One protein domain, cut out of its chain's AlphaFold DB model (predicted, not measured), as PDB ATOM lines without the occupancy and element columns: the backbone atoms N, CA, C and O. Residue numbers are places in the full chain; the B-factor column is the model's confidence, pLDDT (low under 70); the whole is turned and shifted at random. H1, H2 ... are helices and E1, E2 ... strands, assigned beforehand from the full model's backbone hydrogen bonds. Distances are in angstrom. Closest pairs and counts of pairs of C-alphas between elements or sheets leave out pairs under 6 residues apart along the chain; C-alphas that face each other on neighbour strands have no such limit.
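What this domain is: This is residues 223 to 245 and 255 to 290 of the 290 residues of the protein "Terminase_3 domain-containing protein" of Mycobacterium sp. KBS0706 (UniProt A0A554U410). A longer helix, H1, and a shorter one, H2, cross steeply as an X, and a small two-stranded hairpin, E1 and E2, lies next to them, with E1 toward H2 and E2 toward H1. After E2 a tail, residues 285 to 290, runs out to Gly 290, whose C-alpha and that of Ser 223 are the two farthest apart. The printed part has 59 residues, with two named helices and two named strands in the order H1, H2, E1, E2; the sheet's order is E1 - E2, antiparallel, and the class is mostly helix. The whole is compact, with a radius of gyration of the C-alphas of 11.4 A, and its outline is elongated, spanning 40 by 24 by 23 A.

How they stand to each other: Look first at the hairpin of E1, residues 275 to 277, and E2, residues 282 to 284, which are antiparallel at 163 degrees between their directions. C-alphas 276 and 283 face each other at 5.0 A; there you will find N 276 and O 283 within hydrogen-bond range at 2.7 A, and N 283 and O 276 at 2.9 A. Go next to H2, residues 258 to 268: its closest C-alphas to E1 are those of Glu 263 and Val 277, 7.6 A apart. H2 and E2 are apart, but only just, with the closest C-alphas at 8.2 A. H1, residues 225 to 239, touches H2, with the closest C-alphas those of Ala 230 and Ile 262 at 5.6 A. Their lines stand at a steep tilt of 67 degrees, and they run the same way. The closest C-alphas of H1 and E2 are those of Cys 237 and Ser 284, 6.6 A apart, while H1 and E1 are apart. In H1 and H2 every O i to N i+4 pair is within hydrogen-bond range.

Where its parts are: Find C-alpha 275 at (199.500, 257.313, 354.657); from there E1 runs 6.1 A to C-alpha 277. E2 spans 6.7 A and ends at C-alpha 284, at (202.827, 254.642, 353.295). H2 measures 15.2 A from C-alpha 258 to C-alpha 268. For H1, start at C-alpha 225, at (187.482, 238.606, 357.761), and follow the helix 21.3 A to C-alpha 239.

The domain as a whole: The C-alphas of Ser 223 and Gly 290, the chain's last residue, are 40.5 A apart. Residues 246 to 254 are not printed; C-alphas 245 and 255 are 16.5 A apart across this cut, which falls in the link from H1 to H2. Of the links that are printed whole, E1 to E2 is tight and H2 to E1 is short. The mean pLDDT of the printed part is 78.0; look for values under 70 at residues 255 to 256 and 285 to 290.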
ATOM      1  N   SER A 223     181.438 238.041 359.373       75.25
ATOM      2  CA  SER A 223     182.436 237.420 360.258       75.25
ATOM      3  C   SER A 223     183.771 238.192 360.392       75.25
ATOM      4  O   SER A 223     184.801 237.592 360.681       75.25
ATOM      5  N   GLY A 224     183.822 239.484 360.051       81.50
ATOM      6  CA  GLY A 224     185.004 240.341 360.251       81.50
ATOM      7  C   GLY A 224     186.255 240.074 359.388       81.50
ATOM      8  O   GLY A 224     187.186 240.873 359.435       81.50
ATOM      9  N   LYS A 225     186.291 239.027 358.546       83.12
ATOM     10  CA  LYS A 225     187.482 238.606 357.761       83.12
ATOM     11  C   LYS A 225     188.165 239.744 356.997       83.12
ATOM     12  O   LYS A 225     189.375 239.927 357.078       83.12
ATOM     13  N   SER A 226     187.388 240.523 356.245       82.69
ATOM     14  CA  SER A 226     187.928 241.619 355.435       82.69
ATOM     15  C   SER A 226     188.522 242.727 356.307       82.69
ATOM     16  O   SER A 226     189.576 243.262 355.976       82.69
ATOM     17  N   HIS A 227     187.879 243.041 357.437       84.50
ATOM     18  CA  HIS A 227     188.376 244.033 358.392       84.50
ATOM     19  C   HIS A 227     189.670 243.561 359.065       84.50
ATOM     20  O   HIS A 227     190.593 244.363 359.202       84.50
ATOM     21  N   PHE A 228     189.760 242.269 359.408       83.81
ATOM     22  CA  PHE A 228     190.970 241.646 359.944       83.81
ATOM     23  C   PHE A 228     192.156 241.787 358.980       83.81
ATOM     24  O   PHE A 228     193.193 242.342 359.343       83.81
ATOM     25  N   PHE A 229     192.000 241.355 357.724       85.12
ATOM     26  CA  PHE A 229     193.087 241.436 356.741       85.12
ATOM     27  C   PHE A 229     193.463 242.877 356.376       85.12
ATOM     28  O   PHE A 229     194.644 243.155 356.161       85.12
ATOM     29  N   ALA A 230     192.494 243.797 356.324       88.44
ATOM     30  CA  ALA A 230     192.768 245.212 356.079       88.44
ATOM     31  C   ALA A 230     193.622 245.819 357.202       88.44
ATOM     32  O   ALA A 230     194.615 246.493 356.929       88.44
ATOM     33  N   GLU A 231     193.285 245.531 358.459       84.50
ATOM     34  CA  GLU A 231     194.055 245.992 359.612       84.50
ATOM     35  C   GLU A 231     195.458 245.376 359.658       84.50
ATOM     36  O   GLU A 231     196.445 246.097 359.831       84.50
ATOM     37  N   LEU A 232     195.561 244.064 359.423       84.94
ATOM     38  CA  LEU A 232     196.841 243.363 359.348       84.94
ATOM     39  C   LEU A 232     197.748 243.972 358.268       84.94
ATOM     40  O   LEU A 232     198.942 244.170 358.503       84.94
ATOM     41  N   LEU A 233     197.188 244.305 357.101       87.00
ATOM     42  CA  LEU A 233     197.919 244.947 356.011       87.00
ATOM     43  C   LEU A 233     198.411 246.349 356.401       87.00
ATOM     44  O   LEU A 233     199.589 246.647 356.207       87.00
ATOM     45  N   VAL A 234     197.548 247.191 356.980       86.31
ATOM     46  CA  VAL A 234     197.915 248.552 357.419       86.31
ATOM     47  C   VAL A 234     199.039 248.502 358.455       86.31
ATOM     48  O   VAL A 234     200.063 249.168 358.283       86.31
ATOM     49  N   ARG A 235     198.912 247.646 359.475       81.38
ATOM     50  CA  ARG A 235     199.953 247.439 360.494       81.38
ATOM     51  C   ARG A 235     201.250 246.902 359.886       81.38
ATOM     52  O   ARG A 235     202.341 247.337 360.253       81.38
ATOM     53  N   ARG A 236     201.168 245.996 358.908       82.69
ATOM     54  CA  ARG A 236     202.351 245.456 358.220       82.69
ATOM     55  C   ARG A 236     203.104 246.522 357.418       82.69
ATOM     56  O   ARG A 236     204.335 246.460 357.387       82.69
ATOM     57  N   CYS A 237     202.389 247.476 356.817       83.38
ATOM     58  CA  CYS A 237     202.965 248.612 356.091       83.38
ATOM     59  C   CYS A 237     203.721 249.596 356.998       83.38
ATOM     60  O   CYS A 237     204.592 250.310 356.506       83.38
ATOM     61  N   LEU A 238     203.410 249.632 358.298       79.31
ATOM     62  CA  LEU A 238     204.154 250.424 359.283       79.31
ATOM     63  C   LEU A 238     205.463 249.747 359.704       79.31
ATOM     64  O   LEU A 238     206.465 250.423 359.916       79.31
ATOM     65  N   LYS A 239     205.473 248.410 359.785       77.31
ATOM     66  CA  LYS A 239     206.654 247.622 360.186       77.31
ATOM     67  C   LYS A 239     207.741 247.546 359.108       77.31
ATOM     68  O   LYS A 239     208.870 247.179 359.406       77.31
ATOM     69  N   GLY A 240     207.416 247.832 357.848       72.06
ATOM     70  CA  GLY A 240     208.395 247.850 356.763       72.06
ATOM     71  C   GLY A 240     207.765 248.029 355.380       72.06
ATOM     72  O   GLY A 240     206.541 247.960 355.242       72.06
ATOM     73  N   PRO A 241     208.588 248.238 354.339       77.75
ATOM     74  CA  PRO A 241     208.100 248.445 352.984       77.75
ATOM     75  C   PRO A 241     207.421 247.176 352.458       77.75
ATOM     76  O   PRO A 241     208.054 246.135 352.286       77.75
ATOM     77  N   VAL A 242     206.121 247.267 352.177       81.00
ATOM     78  CA  VAL A 242     205.335 246.183 351.579       81.00
ATOM     79  C   VAL A 242     204.635 246.689 350.330       81.00
ATOM     80  O   VAL A 242     204.049 247.769 350.315       81.00
ATOM     81  N   ARG A 243     204.686 245.886 349.264       83.56
ATOM     82  CA  ARG A 243     203.864 246.075 348.068       83.56
ATOM     83  C   ARG A 243     202.723 245.072 348.126       83.56
ATOM     84  O   ARG A 243     202.961 243.873 348.027       83.56
ATOM     85  N   ALA A 244     201.505 245.565 348.307       85.00
ATOM     86  CA  ALA A 244     200.303 244.744 348.339       85.00
ATOM     87  C   ALA A 244     199.424 245.041 347.124       85.00
ATOM     88  O   ALA A 244     199.292 246.192 346.705       85.00
ATOM     89  N   VAL A 245     198.816 243.993 346.572       87.56
ATOM     90  CA  VAL A 245     197.836 244.084 345.489       87.56
ATOM     91  C   VAL A 245     196.496 243.565 346.001       87.56
ATOM     92  O   VAL A 245     196.425 242.505 346.620       87.56
ATOM     93  N   ASP A 255     184.802 252.610 344.313       60.00
ATOM     94  CA  ASP A 255     184.050 253.140 345.460       60.00
ATOM     95  C   ASP A 255     183.578 252.039 346.422       60.00
ATOM     96  O   ASP A 255     183.618 252.214 347.634       60.00
ATOM     97  N   GLN A 256     183.229 250.858 345.896       58.00
ATOM     98  CA  GLN A 256     182.912 249.655 346.687       58.00
ATOM     99  C   GLN A 256     184.082 248.660 346.742       58.00
ATOM    100  O   GLN A 256     183.890 247.442 346.783       58.00
ATOM    101  N   SER A 257     185.320 249.136 346.610       77.50
ATOM    102  CA  SER A 257     186.492 248.256 346.610       77.50
ATOM    103  C   SER A 257     187.129 248.132 347.995       77.50
ATOM    104  O   SER A 257     186.893 248.936 348.892       77.50
ATOM    105  N   VAL A 258     188.017 247.144 348.135       83.25
ATOM    106  CA  VAL A 258     188.866 246.929 349.322       83.25
ATOM    107  C   VAL A 258     189.666 248.189 349.693       83.25
ATOM    108  O   VAL A 258     190.031 248.374 350.847       83.25
ATOM    109  N   LYS A 259     189.889 249.102 348.740       86.31
ATOM    110  CA  LYS A 259     190.525 250.396 348.991       86.31
ATOM    111  C   LYS A 259     189.753 251.233 350.007       86.31
ATOM    112  O   LYS A 259     190.371 251.746 350.931       86.31
ATOM    113  N   ARG A 260     188.427 251.334 349.862       87.19
ATOM    114  CA  ARG A 260     187.598 252.120 350.782       87.19
ATOM    115  C   ARG A 260     187.678 251.557 352.199       87.19
ATOM    116  O   ARG A 260     187.924 252.296 353.136       87.19
ATOM    117  N   LEU A 261     187.619 250.230 352.315       87.62
ATOM    118  CA  LEU A 261     187.799 249.525 353.582       87.62
ATOM    119  C   LEU A 261     189.155 249.832 354.247       87.62
ATOM    120  O   LEU A 261     189.231 249.981 355.464       87.62
ATOM    121  N   ILE A 262     190.232 249.921 353.461       89.62
ATOM    122  CA  ILE A 262     191.565 250.272 353.969       89.62
ATOM    123  C   ILE A 262     191.620 251.749 354.387       89.62
ATOM    124  O   ILE A 262     192.197 252.051 355.426       89.62
ATOM    125  N   GLU A 263     191.020 252.661 353.616       89.25
ATOM    126  CA  GLU A 263     190.916 254.085 353.977       89.25
ATOM    127  C   GLU A 263     190.172 254.275 355.301       89.25
ATOM    128  O   GLU A 263     190.692 254.943 356.195       89.25
ATOM    129  N   ASP A 264     189.016 253.626 355.448       87.75
ATOM    130  CA  ASP A 264     188.216 253.671 356.670       87.75
ATOM    131  C   ASP A 264     189.035 253.125 357.853       87.75
ATOM    132  O   ASP A 264     189.117 253.761 358.899       87.75
ATOM    133  N   LYS A 265     189.753 252.004 357.677       85.81
ATOM    134  CA  LYS A 265     190.598 251.425 358.736       85.81
ATOM    135  C   LYS A 265     191.786 252.323 359.107       85.81
ATOM    136  O   LYS A 265     192.120 252.415 360.285       85.81
ATOM    137  N   ILE A 266     192.410 253.007 358.146       86.31
ATOM    138  CA  ILE A 266     193.469 253.998 358.420       86.31
ATOM    139  C   ILE A 266     192.917 255.150 359.268       86.31
ATOM    140  O   ILE A 266     193.601 255.602 360.187       86.31
ATOM    141  N   GLN A 267     191.694 255.607 358.981       85.81
ATOM    142  CA  GLN A 267     191.028 256.651 359.762       85.81
ATOM    143  C   GLN A 267     190.668 256.161 361.169       85.81
ATOM    144  O   GLN A 267     191.017 256.832 362.135       85.81
ATOM    145  N   THR A 268     190.059 254.976 361.298       81.06
ATOM    146  CA  THR A 268     189.702 254.377 362.598       81.06
ATOM    147  C   THR A 268     190.919 254.184 363.500       81.06
ATOM    148  O   THR A 268     190.831 254.403 364.700       81.06
ATOM    149  N   LEU A 269     192.065 253.800 362.932       76.44
ATOM    150  CA  LEU A 269     193.310 253.610 363.683       76.44
ATOM    151  C   LEU A 269     194.064 254.923 363.962       76.44
ATOM    152  O   LEU A 269     195.145 254.886 364.540       76.44
ATOM    153  N   GLY A 270     193.566 256.077 363.502       80.62
ATOM    154  CA  GLY A 270     194.255 257.364 363.665       80.62
ATOM    155  C   GLY A 270     195.557 257.482 362.862       80.62
ATOM    156  O   GLY A 270     196.373 258.367 363.110       80.62
ATOM    157  N   LEU A 271     195.770 256.622 361.861       80.38
ATOM    158  CA  LEU A 271     197.025 256.525 361.108       80.38
ATOM    159  C   LEU A 271     197.072 257.433 359.871       80.38
ATOM    160  O   LEU A 271     197.986 257.312 359.056       80.38
ATOM    161  N   GLY A 272     196.122 258.357 359.712       79.19
ATOM    162  CA  GLY A 272     196.026 259.229 358.535       79.19
ATOM    163  C   GLY A 272     197.320 259.992 358.212       79.19
ATOM    164  O   GLY A 272     197.651 260.162 357.043       79.19
ATOM    165  N   GLY A 273     198.106 260.370 359.225       75.88
ATOM    166  CA  GLY A 273     199.398 261.046 359.039       75.88
ATOM    167  C   GLY A 273     200.506 260.171 358.433       75.88
ATOM    168  O   GLY A 273     201.473 260.699 357.886       75.88
ATOM    169  N   HIS A 274     200.366 258.844 358.485       75.31
ATOM    170  CA  HIS A 274     201.355 257.891 357.969       75.31
ATOM    171  C   HIS A 274     201.088 257.465 356.525       75.31
ATOM    172  O   HIS A 274     201.956 256.854 355.896       75.31
ATOM    173  N   PHE A 275     199.912 257.776 355.977       82.25
ATOM    174  CA  PHE A 275     199.500 257.313 354.657       82.25
ATOM    175  C   PHE A 275     199.097 258.475 353.753       82.25
ATOM    176  O   PHE A 275     198.343 259.370 354.117       82.25
ATOM    177  N   ARG A 276     199.568 258.432 352.510       82.88
ATOM    178  CA  ARG A 276     199.141 259.312 351.431       82.88
ATOM    179  C   ARG A 276     198.170 258.559 350.530       82.88
ATOM    180  O   ARG A 276     198.576 257.737 349.706       82.88
ATOM    181  N   VAL A 277     196.891 258.879 350.676       85.31
ATOM    182  CA  VAL A 277     195.797 258.300 349.889       85.31
ATOM    183  C   VAL A 277     195.670 259.032 348.546       85.31
ATOM    184  O   VAL A 277     195.658 260.261 348.490       85.31
ATOM    185  N   GLN A 278     195.611 258.279 347.448       82.38
ATOM    186  CA  GLN A 278     195.316 258.759 346.091       82.38
ATOM    187  C   GLN A 278     194.067 258.052 345.545       82.38
ATOM    188  O   GLN A 278     193.489 257.199 346.212       82.38
ATOM    189  N   ALA A 279     193.628 258.391 344.329       79.06
ATOM    190  CA  ALA A 279     192.412 257.828 343.735       79.06
ATOM    191  C   ALA A 279     192.490 256.302 343.532       79.06
ATOM    192  O   ALA A 279     191.524 255.594 343.805       79.06
ATOM    193  N   ASP A 280     193.646 255.790 343.116       80.19
ATOM    194  CA  ASP A 280     193.885 254.386 342.765       80.19
ATOM    195  C   ASP A 280     194.933 253.697 343.657       80.19
ATOM    196  O   ASP A 280     195.053 252.474 343.626       80.19
ATOM    197  N   ARG A 281     195.695 254.457 344.456       82.50
ATOM    198  CA  ARG A 281     196.840 253.956 345.235       82.50
ATOM    199  C   ARG A 281     196.879 254.545 346.638       82.50
ATOM    200  O   ARG A 281     196.445 255.671 346.858       82.50
ATOM    201  N   ILE A 282     197.458 253.801 347.575       85.25
ATOM    202  CA  ILE A 282     197.759 254.267 348.930       85.25
ATOM    203  C   ILE A 282     199.257 254.075 349.147       85.25
ATOM    204  O   ILE A 282     199.776 252.975 348.968       85.25
ATOM    205  N   TYR A 283     199.950 255.152 349.500       83.38
ATOM    206  CA  TYR A 283     201.376 255.125 349.808       83.38
ATOM    207  C   TYR A 283     201.559 255.255 351.314       83.38
ATOM    208  O   TYR A 283     201.009 256.180 351.903       83.38
ATOM    209  N   SER A 284     202.336 254.377 351.943       81.00
ATOM    210  CA  SER A 284     202.827 254.642 353.295       81.00
ATOM    211  C   SER A 284     204.044 255.563 353.228       81.00
ATOM    212  O   SER A 284     204.876 255.460 352.321       81.00
ATOM    213  N   TRP A 285     204.160 256.477 354.188       67.31
ATOM    214  CA  TRP A 285     205.426 257.131 354.484       67.31
ATOM    215  C   TRP A 285     206.347 256.081 355.096       67.31
ATOM    216  O   TRP A 285     206.302 255.810 356.295       67.31
ATOM    217  N   ALA A 286     207.168 255.451 354.262       52.41
ATOM    218  CA  ALA A 286     208.289 254.688 354.771       52.41
ATOM    219  C   ALA A 286     209.213 255.678 355.488       52.41
ATOM    220  O   ALA A 286     209.745 256.598 354.861       52.41
ATOM    221  N   ARG A 287     209.420 255.500 356.799       46.19
ATOM    222  CA  ARG A 287     210.678 255.956 357.390       46.19
ATOM    223  C   ARG A 287     211.759 255.264 356.567       46.19
ATOM    224  O   ARG A 287     211.807 254.035 356.541       46.19
ATOM    225  N   ALA A 288     212.563 256.041 355.848       34.62
ATOM    226  CA  ALA A 288     213.893 255.588 355.492       34.62
ATOM    227  C   ALA A 288     214.565 255.284 356.836       34.62
ATOM    228  O   ALA A 288     214.876 256.192 357.603       34.62
ATOM    229  N   PHE A 289     214.579 254.009 357.213       33.16
ATOM    230  CA  PHE A 289     215.403 253.544 358.309       33.16
ATOM    231  C   PHE A 289     216.837 253.634 357.804       33.16
ATOM    232  O   PHE A 289     217.139 252.939 356.841       33.16
ATOM    233  N   GLY A 290     217.631 254.496 358.448       30.25
ATOM    234  CA  GLY A 290     219.096 254.536 358.371       30.25
ATOM    235  C   GLY A 290     219.654 254.751 356.981       30.25
ATOM    236  O   GLY A 290     219.912 253.734 356.309       30.25
TER     237      GLY A 290